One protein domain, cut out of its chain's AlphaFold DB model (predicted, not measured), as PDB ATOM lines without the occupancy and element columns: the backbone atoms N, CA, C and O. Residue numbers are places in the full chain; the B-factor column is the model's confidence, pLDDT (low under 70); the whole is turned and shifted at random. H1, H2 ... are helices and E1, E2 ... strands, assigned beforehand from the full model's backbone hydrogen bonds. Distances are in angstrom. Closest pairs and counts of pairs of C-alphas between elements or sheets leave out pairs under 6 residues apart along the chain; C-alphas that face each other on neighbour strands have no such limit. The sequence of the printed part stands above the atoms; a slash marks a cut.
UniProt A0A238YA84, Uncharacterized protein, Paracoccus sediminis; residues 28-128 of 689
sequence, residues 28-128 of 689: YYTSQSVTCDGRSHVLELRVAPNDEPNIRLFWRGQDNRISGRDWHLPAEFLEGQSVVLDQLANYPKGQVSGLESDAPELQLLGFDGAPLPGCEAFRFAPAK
ATOM      1  N   TYR A  28      54.730  13.082-106.488       93.06
ATOM      2  CA  TYR A  28      55.914  12.973-105.647       93.06
ATOM      3  C   TYR A  28      56.555  11.610-105.841       93.06
ATOM      4  O   TYR A  28      55.862  10.595-105.884       93.06
ATOM      5  N   TYR A  29      57.878  11.593-105.905       94.06
ATOM      6  CA  TYR A  29      58.647  10.378-106.087       94.06
ATOM      7  C   TYR A  29      59.881  10.368-105.193       94.06
ATOM      8  O   TYR A  29      60.464  11.415-104.909       94.06
ATOM      9  N   THR A  30      60.304   9.172-104.797       93.69
ATOM     10  CA  THR A  30      61.548   8.943-104.056       93.69
ATOM     11  C   THR A  30      62.403   7.942-104.824       93.69
ATOM     12  O   THR A  30      61.874   6.991-105.406       93.69
ATOM     13  N   SER A  31      63.708   8.181-104.906       93.38
ATOM     14  CA  SER A  31      64.616   7.277-105.604       93.38
ATOM     15  C   SER A  31      65.074   6.140-104.702       93.38
ATOM     16  O   SER A  31      65.133   6.259-103.478       93.38
ATOM     17  N   GLN A  32      65.523   5.056-105.323       89.38
ATOM     18  CA  GLN A  32      66.436   4.135-104.650       89.38
ATOM     19  C   GLN A  32      67.743   4.839-104.248       89.38
ATOM     20  O   GLN A  32      68.104   5.886-104.795       89.38
ATOM     21  N   SER A  33      68.465   4.236-103.306       88.38
ATOM     22  CA  SER A  33      69.802   4.686-102.936       88.38
ATOM     23  C   SER A  33      70.804   4.289-104.022       88.38
ATOM     24  O   SER A  33      70.966   3.102-104.294       88.38
ATOM     25  N   VAL A  34      71.487   5.261-104.626       88.56
ATOM     26  CA  VAL A  34      72.504   5.035-105.669       88.56
ATOM     27  C   VAL A  34      73.853   5.557-105.196       88.56
ATOM     28  O   VAL A  34      73.936   6.641-104.619       88.56
ATOM     29  N   THR A  35      74.918   4.790-105.440       86.50
ATOM     30  CA  THR A  35      76.290   5.218-105.141       86.50
ATOM     31  C   THR A  35      76.907   5.914-106.346       86.50
ATOM     32  O   THR A  35      76.951   5.355-107.435       86.50
ATOM     33  N   CYS A  36      77.409   7.122-106.120       84.00
ATOM     34  CA  CYS A  36      78.072   7.976-107.093       84.00
ATOM     35  C   CYS A  36      79.313   8.590-106.451       84.00
ATOM     36  O   CYS A  36      79.243   9.087-105.327       84.00
ATOM     37  N   ASP A  37      80.463   8.525-107.126       80.56
ATOM     38  CA  ASP A  37      81.748   9.023-106.606       80.56
ATOM     39  C   ASP A  37      82.086   8.506-105.189       80.56
ATOM     40  O   ASP A  37      82.615   9.223-104.335       80.56
ATOM     41  N   GLY A  38      81.730   7.245-104.911       79.00
ATOM     42  CA  GLY A  38      81.936   6.605-103.609       79.00
ATOM     43  C   GLY A  38      81.007   7.095-102.491       79.00
ATOM     44  O   GLY A  38      81.253   6.790-101.326       79.00
ATOM     45  N   ARG A  39      79.949   7.851-102.812       82.50
ATOM     46  CA  ARG A  39      78.946   8.348-101.858       82.50
ATOM     47  C   ARG A  39      77.552   7.883-102.242       82.50
ATOM     48  O   ARG A  39      77.183   7.908-103.409       82.50
ATOM     49  N   SER A  40      76.771   7.482-101.245       86.62
ATOM     50  CA  SER A  40      75.394   7.036-101.449       86.62
ATOM     51  C   SER A  40      74.411   8.203-101.407       86.62
ATOM     52  O   SER A  40      74.529   9.091-100.553       86.62
ATOM     53  N   HIS A  41      73.437   8.188-102.315       87.44
ATOM     54  CA  HIS A  41      72.488   9.272-102.520       87.44
ATOM     55  C   HIS A  41      71.052   8.786-102.693       87.44
ATOM     56  O   HIS A  41      70.802   7.824-103.412       87.44
ATOM     57  N   VAL A  42      70.116   9.504-102.067       90.56
ATOM     58  CA  VAL A  42      68.663   9.328-102.234       90.56
ATOM     59  C   VAL A  42      68.066  10.658-102.674       90.56
ATOM     60  O   VAL A  42      68.411  11.708-102.121       90.56
ATOM     61  N   LEU A  43      67.198  10.627-103.681       91.88
ATOM     62  CA  LEU A  43      66.611  11.810-104.295       91.88
ATOM     63  C   LEU A  43      65.100  11.847-104.067       91.88
ATOM     64  O   LEU A  43      64.421  10.826-104.113       91.88
ATOM     65  N   GLU A  44      64.568  13.049-103.870       93.31
ATOM     66  CA  GLU A  44      63.130  13.316-103.790       93.31
ATOM     67  C   GLU A  44      62.744  14.251-104.939       93.31
ATOM     68  O   GLU A  44      63.326  15.328-105.083       93.31
ATOM     69  N   LEU A  45      61.770  13.845-105.750       92.44
ATOM     70  CA  LEU A  45      61.312  14.565-106.936       92.44
ATOM     71  C   LEU A  45      59.846  14.975-106.760       92.44
ATOM     72  O   LEU A  45      58.995  14.142-106.457       92.44
ATOM     73  N   ARG A  46      59.541  16.253-106.996       92.75
ATOM     74  CA  ARG A  46      58.175  16.768-107.164       92.75
ATOM     75  C   ARG A  46      57.992  17.223-108.603       92.75
ATOM     76  O   ARG A  46      58.760  18.062-109.068       92.75
ATOM     77  N   VAL A  47      56.940  16.731-109.245       90.12
ATOM     78  CA  VAL A  47      56.488  17.165-110.572       90.12
ATOM     79  C   VAL A  47      55.098  17.764-110.417       90.12
ATOM     80  O   VAL A  47      54.175  17.075-109.996       90.12
ATOM     81  N   ALA A  48      54.946  19.047-110.711       89.12
ATOM     82  CA  ALA A  48      53.700  19.785-110.540       89.12
ATOM     83  C   ALA A  48      53.421  20.604-111.810       89.12
ATOM     84  O   ALA A  48      53.859  21.748-111.887       89.12
ATOM     85  N   PRO A  49      52.747  20.024-112.820       82.62
ATOM     86  CA  PRO A  49      52.674  20.592-114.169       82.62
ATOM     87  C   PRO A  49      52.151  22.032-114.244       82.62
ATOM     88  O   PRO A  49      52.609  22.797-115.090       82.62
ATOM     89  N   ASN A  50      51.249  22.399-113.329       81.56
ATOM     90  CA  ASN A  50      50.580  23.699-113.288       81.56
ATOM     91  C   ASN A  50      51.140  24.667-112.227       81.56
ATOM     92  O   ASN A  50      50.665  25.796-112.130       81.56
ATOM     93  N   ASP A  51      52.125  24.243-111.427       83.38
ATOM     94  CA  ASP A  51      52.717  25.070-110.370       83.38
ATOM     95  C   ASP A  51      54.069  25.641-110.813       83.38
ATOM     96  O   ASP A  51      54.830  24.994-111.526       83.38
ATOM     97  N   GLU A  52      54.444  26.817-110.308       80.00
ATOM     98  CA  GLU A  52      55.808  27.337-110.444       80.00
ATOM     99  C   GLU A  52      56.565  27.228-109.111       80.00
ATOM    100  O   GLU A  52      56.108  27.760-108.092       80.00
ATOM    101  N   PRO A  53      57.734  26.558-109.061       86.25
ATOM    102  CA  PRO A  53      58.358  25.717-110.092       86.25
ATOM    103  C   PRO A  53      57.609  24.388-110.305       86.25
ATOM    104  O   PRO A  53      57.072  23.813-109.344       86.25
ATOM    105  N   ASN A  54      57.658  23.876-111.539       86.88
ATOM    106  CA  ASN A  54      56.978  22.639-111.930       86.88
ATOM    107  C   ASN A  54      57.840  21.384-111.759       86.88
ATOM    108  O   ASN A  54      57.294  20.282-111.718       86.88
ATOM    109  N   ILE A  55      59.155  21.532-111.568       89.44
ATOM    110  CA  ILE A  55      60.032  20.464-111.079       89.44
ATOM    111  C   ILE A  55      60.802  20.950-109.855       89.44
ATOM    112  O   ILE A  55      61.441  22.002-109.883       89.44
ATOM    113  N   ARG A  56      60.791  20.149-108.788       91.88
ATOM    114  CA  ARG A  56      61.732  20.290-107.669       91.88
ATOM    115  C   ARG A  56      62.446  18.977-107.422       91.88
ATOM    116  O   ARG A  56      61.787  17.947-107.302       91.88
ATOM    117  N   LEU A  57      63.765  19.021-107.289       91.75
ATOM    118  CA  LEU A  57      64.588  17.862-106.963       91.75
ATOM    119  C   LEU A  57      65.416  18.157-105.719       91.75
ATOM    120  O   LEU A  57      66.118  19.167-105.649       91.75
ATOM    121  N   PHE A  58      65.367  17.242-104.762       90.94
ATOM    122  CA  PHE A  58      66.192  17.278-103.569       90.94
ATOM    123  C   PHE A  58      67.134  16.095-103.537       90.94
ATOM    124  O   PHE A  58      66.760  14.973-103.853       90.94
ATOM    125  N   TRP A  59      68.350  16.372-103.103       88.06
ATOM    126  CA  TRP A  59      69.451  15.443-103.024       88.06
ATOM    127  C   TRP A  59      69.832  15.237-101.572       88.06
ATOM    128  O   TRP A  59      70.150  16.208-100.877       88.06
ATOM    129  N   ARG A  60      69.850  13.985-101.128       86.31
ATOM    130  CA  ARG A  60      70.329  13.604 -99.803       86.31
ATOM    131  C   ARG A  60      71.660  12.879 -99.898       86.31
ATOM    132  O   ARG A  60      71.775  11.867-100.583       86.31
ATOM    133  N   GLY A  61      72.670  13.417 -99.222       80.00
ATOM    134  CA  GLY A  61      73.955  12.750 -99.016       80.00
ATOM    135  C   GLY A  61      73.938  11.774 -97.839       80.00
ATOM    136  O   GLY A  61      73.035  11.804 -97.007       80.00
ATOM    137  N   GLN A  62      74.981  10.951 -97.742       71.88
ATOM    138  CA  GLN A  62      75.218  10.029 -96.623       71.88
ATOM    139  C   GLN A  62      75.356  10.737 -95.257       71.88
ATOM    140  O   GLN A  62      75.123  10.130 -94.220       71.88
ATOM    141  N   ASP A  63      75.701  12.026 -95.244       68.56
ATOM    142  CA  ASP A  63      75.748  12.879 -94.047       68.56
ATOM    143  C   ASP A  63      74.387  13.519 -93.703       68.56
ATOM    144  O   ASP A  63      74.325  14.466 -92.917       68.56
ATOM    145  N   ASN A  64      73.300  13.042 -94.324       69.12
ATOM    146  CA  ASN A  64      71.949  13.598 -94.241       69.12
ATOM    147  C   ASN A  64      71.850  15.085 -94.624       69.12
ATOM    148  O   ASN A  64      70.826  15.727 -94.374       69.12
ATOM    149  N   ARG A  65      72.866  15.654 -95.291       77.00
ATOM    150  CA  ARG A  65      72.734  16.988 -95.875       77.00
ATOM    151  C   ARG A  65      71.809  16.922 -97.074       77.00
ATOM    152  O   ARG A  65      71.954  16.081 -97.960       77.00
ATOM    153  N   ILE A  66      70.865  17.851 -97.079       82.00
ATOM    154  CA  ILE A  66      69.856  17.980 -98.115       82.00
ATOM    155  C   ILE A  66      70.177  19.234 -98.921       82.00
ATOM    156  O   ILE A  66      70.266  20.327 -98.362       82.00
ATOM    157  N   SER A  67      70.319  19.080-100.233       82.25
ATOM    158  CA  SER A  67      70.388  20.197-101.181       82.25
ATOM    159  C   SER A  67      69.220  20.107-102.154       82.25
ATOM    160  O   SER A  67      68.758  19.012-102.448       82.25
ATOM    161  N   GLY A  68      68.685  21.243-102.594       85.56
ATOM    162  CA  GLY A  68      67.499  21.289-103.445       85.56
ATOM    163  C   GLY A  68      67.679  22.240-104.611       85.56
ATOM    164  O   GLY A  68      68.379  23.249-104.490       85.56
ATOM    165  N   ARG A  69      67.035  21.920-105.728       88.69
ATOM    166  CA  ARG A  69      66.953  22.771-106.909       88.69
ATOM    167  C   ARG A  69      65.550  22.724-107.491       88.69
ATOM    168  O   ARG A  69      64.864  21.704-107.431       88.69
ATOM    169  N   ASP A  70      65.185  23.855-108.068       89.81
ATOM    170  CA  ASP A  70      63.883  24.122-108.642       89.81
ATOM    171  C   ASP A  70      64.087  24.480-110.116       89.81
ATOM    172  O   ASP A  70      64.978  25.269-110.443       89.81
ATOM    173  N   TRP A  71      63.262  23.916-110.994       89.06
ATOM    174  CA  TRP A  71      63.238  24.243-112.416       89.06
ATOM    175  C   TRP A  71      61.824  24.626-112.830       89.06
ATOM    176  O   TRP A  71      60.832  24.095-112.329       89.06
ATOM    177  N   HIS A  72      61.761  25.560-113.769       87.62
ATOM    178  CA  HIS A  72      60.550  25.915-114.483       87.62
ATOM    179  C   HIS A  72      60.747  25.520-115.944       87.62
ATOM    180  O   HIS A  72      61.584  26.096-116.641       87.62
ATOM    181  N   LEU A  73      60.019  24.497-116.371       83.44
ATOM    182  CA  LEU A  73      60.055  23.980-117.731       83.44
ATOM    183  C   LEU A  73      58.759  24.337-118.467       83.44
ATOM    184  O   LEU A  73      57.696  24.330-117.851       83.44
ATOM    185  N   PRO A  74      58.788  24.603-119.777       80.25
ATOM    186  CA  PRO A  74      57.559  24.690-120.559       80.25
ATOM    187  C   PRO A  74      56.769  23.368-120.504       80.25
ATOM    188  O   PRO A  74      57.368  22.293-120.439       80.25
ATOM    189  N   ALA A  75      55.433  23.435-120.539       72.12
ATOM    190  CA  ALA A  75      54.551  22.270-120.354       72.12
ATOM    191  C   ALA A  75      54.837  21.112-121.333       72.12
ATOM    192  O   ALA A  75      54.773  19.949-120.949       72.12
ATOM    193  N   GLU A  76      55.255  21.427-122.561       72.88
ATOM    194  CA  GLU A  76      55.660  20.467-123.601       72.88
ATOM    195  C   GLU A  76      56.840  19.557-123.203       72.88
ATOM    196  O   GLU A  76      56.943  18.434-123.687       72.88
ATOM    197  N   PHE A  77      57.704  19.991-122.276       72.75
ATOM    198  CA  PHE A  77      58.810  19.176-121.757       72.75
ATOM    199  C   PHE A  77      58.374  18.180-120.676       72.75
ATOM    200  O   PHE A  77      59.147  17.300-120.307       72.75
ATOM    201  N   LEU A  78      57.147  18.300-120.163       71.75
ATOM    202  CA  LEU A  78      56.564  17.335-119.228       71.75
ATOM    203  C   LEU A  78      55.810  16.209-119.957       71.75
ATOM    204  O   LEU A  78      55.421  15.228-119.326       71.75
ATOM    205  N   GLU A  79      55.621  16.327-121.277       69.69
ATOM    206  CA  GLU A  79      54.883  15.382-122.119       69.69
ATOM    207  C   GLU A  79      55.841  14.441-122.883       69.69
ATOM    208  O   GLU A  79      56.096  14.597-124.077       69.69
ATOM    209  N   GLY A  80      56.391  13.435-122.192       66.69
ATOM    210  CA  GLY A  80      57.042  12.272-122.821       66.69
ATOM    211  C   GLY A  80      58.441  12.480-123.411       66.69
ATOM    212  O   GLY A  80      58.999  11.551-123.998       66.69
ATOM    213  N   GLN A  81      59.035  13.667-123.270       72.62
ATOM    214  CA  GLN A  81      60.410  13.937-123.703       72.62
ATOM    215  C   GLN A  81      61.394  13.886-122.530       72.62
ATOM    216  O   GLN A  81      61.098  14.335-121.425       72.62
ATOM    217  N   SER A  82      62.600  13.369-122.778       82.69
ATOM    218  CA  SER A  82      63.691  13.462-121.807       82.69
ATOM    219  C   SER A  82      64.180  14.904-121.692       82.69
ATOM    220  O   SER A  82      64.540  15.521-122.697       82.69
ATOM    221  N   VAL A  83      64.274  15.420-120.469       86.56
ATOM    222  CA  VAL A  83      64.698  16.793-120.178       86.56
ATOM    223  C   VAL A  83      66.070  16.797-119.528       86.56
ATOM    224  O   VAL A  83      66.328  16.031-118.605       86.56
ATOM    225  N   VAL A  84      66.954  17.689-119.973       87.06
ATOM    226  CA  VAL A  84      68.244  17.918-119.313       87.06
ATOM    227  C   VAL A  84      68.098  19.043-118.294       87.06
ATOM    228  O   VAL A  84      67.785  20.177-118.646       87.06
ATOM    229  N   LEU A  85      68.334  18.717-117.029       87.94
ATOM    230  CA  LEU A  85      68.399  19.649-115.914       87.94
ATOM    231  C   LEU A  85      69.852  20.087-115.707       87.94
ATOM    232  O   LEU A  85      70.727  19.256-115.452       87.94
ATOM    233  N   ASP A  86      70.112  21.389-115.799       83.88
ATOM    234  CA  ASP A  86      71.424  21.967-115.502       83.88
ATOM    235  C   ASP A  86      71.603  22.222-113.989       83.88
ATOM    236  O   ASP A  86      70.634  22.473-113.265       83.88
ATOM    237  N   GLN A  87      72.858  22.220-113.523       79.19
ATOM    238  CA  GLN A  87      73.283  22.558-112.152       79.19
ATOM    239  C   GLN A  87      72.691  21.666-111.041       79.19
ATOM    240  O   GLN A  87      72.188  22.156-110.021       79.19
ATOM    241  N   LEU A  88      72.787  20.347-111.217       80.06
ATOM    242  CA  LEU A  88      72.348  19.346-110.244       80.06
ATOM    243  C   LEU A  88      73.352  19.172-109.096       80.06
ATOM    244  O   LEU A  88      74.246  18.335-109.164       80.06
ATOM    245  N   ALA A  89      73.170  19.913-108.003       77.88
ATOM    246  CA  ALA A  89      74.041  19.844-106.824       77.88
ATOM    247  C   ALA A  89      75.535  20.014-107.193       77.88
ATOM    248  O   ALA A  89      75.931  21.105-107.599       77.88
ATOM    249  N   ASN A  90      76.352  18.959-107.062       75.69
ATOM    250  CA  ASN A  90      77.777  18.960-107.432       75.69
ATOM    251  C   ASN A  90      78.036  18.535-108.891       75.69
ATOM    252  O   ASN A  90      79.186  18.516-109.325       75.69
ATOM    253  N   TYR A  91      76.989  18.185-109.639       82.50
ATOM    254  CA  TYR A  91      77.058  17.683-111.006       82.50
ATOM    255  C   TYR A  91      76.601  18.747-112.011       82.50
ATOM    256  O   TYR A  91      75.679  19.522-111.733       82.50
ATOM    257  N   PRO A  92      77.224  18.804-113.202       80.00
ATOM    258  CA  PRO A  92      76.921  19.849-114.166       80.00
ATOM    259  C   PRO A  92      75.524  19.695-114.769       80.00
ATOM    260  O   PRO A  92      74.845  20.705-114.957       80.00
ATOM    261  N   LYS A  93      75.098  18.458-115.066       88.56
ATOM    262  CA  LYS A  93      73.857  18.150-115.786       88.56
ATOM    263  C   LYS A  93      73.272  16.804-115.369       88.56
ATOM    264  O   LYS A  93      73.987  15.925-114.886       88.56
ATOM    265  N   GLY A  94      71.987  16.604-115.632       90.06
ATOM    266  CA  GLY A  94      71.368  15.283-115.588       90.06
ATOM    267  C   GLY A  94      70.111  15.226-116.432       90.06
ATOM    268  O   GLY A  94      69.395  16.212-116.566       90.06
ATOM    269  N   GLN A  95      69.875  14.078-117.044       91.25
ATOM    270  CA  GLN A  95      68.746  13.838-117.923       91.25
ATOM    271  C   GLN A  95      67.651  13.108-117.155       91.25
ATOM    272  O   GLN A  95      67.874  11.993-116.693       91.25
ATOM    273  N   VAL A  96      66.482  13.731-117.029       90.81
ATOM    274  CA  VAL A  96      65.276  13.096-116.494       90.81
ATOM    275  C   VAL A  96      64.419  12.602-117.648       90.81
ATOM    276  O   VAL A  96      64.235  13.317-118.629       90.81
ATOM    277  N   SER A  97      63.891  11.391-117.541       89.88
ATOM    278  CA  SER A  97      63.000  10.787-118.533       89.88
ATOM    279  C   SER A  97      61.783  10.152-117.862       89.88
ATOM    280  O   SER A  97      61.832   9.830-116.673       89.88
ATOM    281  N   GLY A  98      60.686  10.006-118.612       86.75
ATOM    282  CA  GLY A  98      59.459   9.358-118.139       86.75
ATOM    283  C   GLY A  98      58.731  10.116-117.023       86.75
ATOM    284  O   GLY A  98      58.185   9.480-116.122       86.75
ATOM    285  N   LEU A  99      58.733  11.456-117.050       84.88
ATOM    286  CA  LEU A  99      58.085  12.318-116.044       84.88
ATOM    287  C   LEU A  99      56.559  12.128-115.967       84.88
ATOM    288  O   LEU A  99      55.948  12.377-114.927       84.88
ATOM    289  N   GLU A 100      55.955  11.670-117.059       80.81
ATOM    290  CA  GLU A 100      54.543  11.323-117.183       80.81
ATOM    291  C   GLU A 100      54.194   9.954-116.578       80.81
ATOM    292  O   GLU A 100      53.017   9.684-116.316       80.81
ATOM    293  N   SER A 101      55.205   9.110-116.350       82.25
ATOM    294  CA  SER A 101      55.068   7.748-115.833       82.25
ATOM    295  C   SER A 101      55.157   7.691-114.305       82.25
ATOM    296  O   SER A 101      55.603   8.633-113.654       82.25
ATOM    297  N   ASP A 102      54.790   6.545-113.733       84.88
ATOM    298  CA  ASP A 102      54.969   6.267-112.303       84.88
ATOM    299  C   ASP A 102      56.427   5.928-111.929       84.88
ATOM    300  O   ASP A 102      56.734   5.746-110.754       84.88
ATOM    301  N   ALA A 103      57.338   5.839-112.901       88.19
ATOM    302  CA  ALA A 103      58.728   5.451-112.678       88.19
ATOM    303  C   ALA A 103      59.705   6.334-113.475       88.19
ATOM    304  O   ALA A 103      60.364   5.840-114.394       88.19
ATOM    305  N   PRO A 104      59.808   7.638-113.154       91.50
ATOM    306  CA  PRO A 104      60.796   8.487-113.798       91.50
ATOM    307  C   PRO A 104      62.219   7.985-113.518       91.50
ATOM    308  O   PRO A 104      62.499   7.361-112.490       91.50
ATOM    309  N   GLU A 105      63.143   8.291-114.423       93.19
ATOM    310  CA  GLU A 105      64.567   7.978-114.263       93.19
ATOM    311  C   GLU A 105      65.411   9.241-114.450       93.19
ATOM    312  O   GLU A 105      65.176  10.008-115.385       93.19
ATOM    313  N   LEU A 106      66.406   9.450-113.581       92.69
ATOM    314  CA  LEU A 106      67.418  10.503-113.716       92.69
ATOM    315  C   LEU A 106      68.795   9.879-113.962       92.69
ATOM    316  O   LEU A 106      69.334   9.192-113.096       92.69
ATOM    317  N   GLN A 107      69.408  10.197-115.099       92.38
ATOM    318  CA  GLN A 107      70.796   9.857-115.407       92.38
ATOM    319  C   GLN A 107      71.688  11.088-115.232       92.38
ATOM    320  O   GLN A 107      71.481  12.111-115.886       92.38
ATOM    321  N   LEU A 108      72.714  11.001-114.383       91.19
ATOM    322  CA  LEU A 108      73.705  12.074-114.254       91.19
ATOM    323  C   LEU A 108      74.609  12.123-115.483       91.19
ATOM    324  O   LEU A 108      75.046  11.076-115.969       91.19
ATOM    325  N   LEU A 109      74.910  13.338-115.944       89.94
ATOM    326  CA  LEU A 109      75.712  13.592-117.136       89.94
ATOM    327  C   LEU A 109      76.955  14.434-116.810       89.94
ATOM    328  O   LEU A 109      76.927  15.316-115.947       89.94
ATOM    329  N   GLY A 110      78.040  14.186-117.543       85.81
ATOM    330  CA  GLY A 110      79.235  15.025-117.567       85.81
ATOM    331  C   GLY A 110      79.031  16.336-118.336       85.81
ATOM    332  O   GLY A 110      77.976  16.602-118.918       85.81
ATOM    333  N   PHE A 111      80.067  17.180-118.368       83.50
ATOM    334  CA  PHE A 111      80.047  18.431-119.145       83.50
ATOM    335  C   PHE A 111      79.907  18.198-120.659       83.50
ATOM    336  O   PHE A 111      79.381  19.058-121.365       83.50
ATOM    337  N   ASP A 112      80.355  17.039-121.136       86.12
ATOM    338  CA  ASP A 112      80.251  16.562-122.516       86.12
ATOM    339  C   ASP A 112      78.867  15.984-122.865       86.12
ATOM    340  O   ASP A 112      78.608  15.672-124.026       86.12
ATOM    341  N   GLY A 113      77.964  15.869-121.884       82.19
ATOM    342  CA  GLY A 113      76.628  15.301-122.056       82.19
ATOM    343  C   GLY A 113      76.587  13.771-122.055       82.19
ATOM    344  O   GLY A 113      75.512  13.213-122.265       82.19
ATOM    345  N   ALA A 114      77.709  13.088-121.805       88.25
ATOM    346  CA  ALA A 114      77.740  11.636-121.649       88.25
ATOM    347  C   ALA A 114      77.371  11.223-120.208       88.25
ATOM    348  O   ALA A 114      77.617  11.993-119.276       88.25
ATOM    349  N   PRO A 115      76.803  10.019-119.987       89.00
ATOM    350  CA  PRO A 115      76.568   9.487-118.646       89.00
ATOM    351  C   PRO A 115      77.840   9.475-117.795       89.00
ATOM    352  O   PRO A 115      78.904   9.064-118.263       89.00
ATOM    353  N   LEU A 116      77.728   9.912-116.539       87.88
ATOM    354  CA  LEU A 116      78.870   9.961-115.631       87.88
ATOM    355  C   LEU A 116      79.363   8.528-115.305       87.88
ATOM    356  O   LEU A 116      78.564   7.706-114.846       87.88
ATOM    357  N   PRO A 117      80.653   8.197-115.514       82.88
ATOM    358  CA  PRO A 117      81.172   6.862-115.218       82.88
ATOM    359  C   PRO A 117      81.043   6.510-113.731       82.88
ATOM    360  O   PRO A 117      81.397   7.312-112.873       82.88
ATOM    361  N   GLY A 118      80.579   5.294-113.421       82.62
ATOM    362  CA  GLY A 118      80.427   4.828-112.035       82.62
ATOM    363  C   GLY A 118      79.183   5.351-111.307       82.62
ATOM    364  O   GLY A 118      79.062   5.127-110.107       82.62
ATOM    365  N   CYS A 119      78.266   6.010-112.024       87.75
ATOM    366  CA  CYS A 119      76.969   6.458-111.529       87.75
ATOM    367  C   CYS A 119      75.831   5.798-112.307       87.75
ATOM    368  O   CYS A 119      75.599   6.112-113.478       87.75
ATOM    369  N   GLU A 120      75.096   4.908-111.646       88.75
ATOM    370  CA  GLU A 120      73.873   4.338-112.209       88.75
ATOM    371  C   GLU A 120      72.744   5.381-112.279       88.75
ATOM    372  O   GLU A 120      72.770   6.404-111.589       88.75
ATOM    373  N   ALA A 121      71.737   5.121-113.115       90.62
ATOM    374  CA  ALA A 121      70.537   5.945-113.164       90.62
ATOM    375  C   ALA A 121      69.744   5.838-111.849       90.62
ATOM    376  O   ALA A 121      69.524   4.753-111.301       90.62
ATOM    377  N   PHE A 122      69.254   6.975-111.366       93.31
ATOM    378  CA  PHE A 122      68.327   7.039-110.244       93.31
ATOM    379  C   PHE A 122      66.934   6.687-110.743       93.31
ATOM    380  O   PHE A 122      66.301   7.490-111.429       93.31
ATOM    381  N   ARG A 123      66.447   5.498-110.385       94.12
ATOM    382  CA  ARG A 123      65.054   5.123-110.627       94.12
ATOM    383  C   ARG A 123      64.187   5.605-109.482       94.12
ATOM    384  O   ARG A 123      64.501   5.361-108.313       94.12
ATOM    385  N   PHE A 124      63.114   6.289-109.838       94.19
ATOM    386  CA  PHE A 124      62.139   6.815-108.904       94.19
ATOM    387  C   PHE A 124      60.938   5.879-108.785       94.19
ATOM    388  O   PHE A 124      60.519   5.258-109.759       94.19
ATOM    389  N   ALA A 125      60.373   5.806-107.583       94.31
ATOM    390  CA  ALA A 125      59.102   5.148-107.312       94.31
ATOM    391  C   ALA A 125      58.088   6.173-106.776       94.31
ATOM    392  O   ALA A 125      58.498   7.132-106.106       94.31
ATOM    393  N   PRO A 126      56.775   5.985-107.018       93.50
ATOM    394  CA  PRO A 126      55.751   6.882-106.499       93.50
ATOM    395  C   PRO A 126      55.806   6.944-104.974       93.50
ATOM    396  O   PRO A 126      55.868   5.920-104.290       93.50
ATOM    397  N   ALA A 127      55.754   8.157-104.432       92.25
ATOM    398  CA  ALA A 127      55.755   8.416-103.003       92.25
ATOM    399  C   ALA A 127      54.446   9.089-102.579       92.25
ATOM    400  O   ALA A 127      53.842   9.865-103.319       92.25
ATOM    401  N   LYS A 128      54.016   8.832-101.338       92.88
ATOM    402  CA  LYS A 128      52.917   9.594-100.729       92.88
ATOM    403  C   LYS A 128      53.290  11.077-100.658       92.88
ATOM    404  O   LYS A 128      54.460  11.413-100.452       92.88
TER     405      LYS A 128
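This is residues 28 to 128 of the 689 residues of an uncharacterized protein of Paracoccus sediminis (UniProt A0A238YA84). One strongly twisted sheet wraps round into a small barrel that is nearly closed, with the seam between its edge strands E5 and E6, whose closest C-alphas are 7.2 A apart. Two runs of antiparallel strands make the wall, E2 to E5 and E6 to E9, and E1 joins them by pairing with both E3 and E9; the short helix H1 sits at one end, on the chain between E5 and E6. The printed part has 101 residues, with one named helix and nine named strands in the order E1 E2 E3 E4 E5 H1 E6 E7 E8 E9, and its class is mostly strand. The sheet is branched at E3, and its neighbour pairs are antiparallel. The whole is compact, with a radius of gyration of the C-alphas of 12.7 A, and spans 36 by 33 by 20 A.

The printed part begins with E1, residues 28 to 31, whose C-alpha 28 is at (55.914, 12.973, -105.647). E1 runs on into E2, residues 34 to 36, across a break of 2 residues, at 62 degrees. E3, residues 39 to 47, is the longest strand by residues and measures 25.7 A from first to last C-alpha; its C-alpha 47 is at (56.488, 17.165, -110.572). E4, residues 55 to 60, measures 16.7 A, and E5, residues 66 to 71, measures 17.0 A. H1 is residues 75 to 78, 5.4 A long. E6, residues 83 to 88, measures 12.8 A, and E7, residues 91 to 97, measures 17.4 A. E8 is residues 105 to 109, 12.8 A long. E9, residues 122 to 126, measures 13.1 A and ends with C-alpha 126 at (55.751, 6.882, -106.499).

E3 has three neighbours in the branched sheet: E1 and E2 lie on one side of it, and E4 on the other side. The pairing is staggered: E3 pairs with E2 over its residues 39 to 41, with E4 over its residues 42 to 47 and with E1 over its residues 44 to 46. N 29 and O 45 are 2.8 A apart between E1 and E3, within hydrogen-bond range, as are N 36 and O 39 of the hairpin E2 and E3, at 2.8 A. In the hairpin E3 and E4, N 46 and O 56 are 2.8 A apart; in the hairpin E4 and E5, N 59 and O 67 are 2.8 A apart. E2 E3 E4 E5 form a meander, each strand the antiparallel neighbour of the one before, and so do E6 E7 E8 E9. In that second meander, N 85 and O 94 of E6 and E7, N 95 and O 107 of E7 and E8, and N 122 and O 106 of E8 and E9 are each 2.8 A apart. E9 is the antiparallel neighbour of E1 too, at 140 degrees, with N 125 and O 30 2.9 A apart. At the edge strands E5 and E6, the closest C-alphas are those of Arg 69 and Leu 88, 7.2 A apart. E3 and E7 are apart, and so are E4 and E8. H1 only grazes the sheet, with its residues 77 to 78; it is too short for an O i to N i+4 pair, and its one O i to N i+3 pair is within hydrogen-bond range.

The two C-alphas farthest apart are those of Gly 38 and Asn 50, at 37.0 A, while those of Tyr 28 and Lys 128, the first and last printed, are 6.7 A apart. The printed part has no cut. The one long link is E8 to E9, residues 110 to 121, whose C-alphas lie 9 to 18 A from the mean of all C-alphas. The mean pLDDT of the printed part is 85.6; residues 63 to 64 and 79 to 80 are under 70.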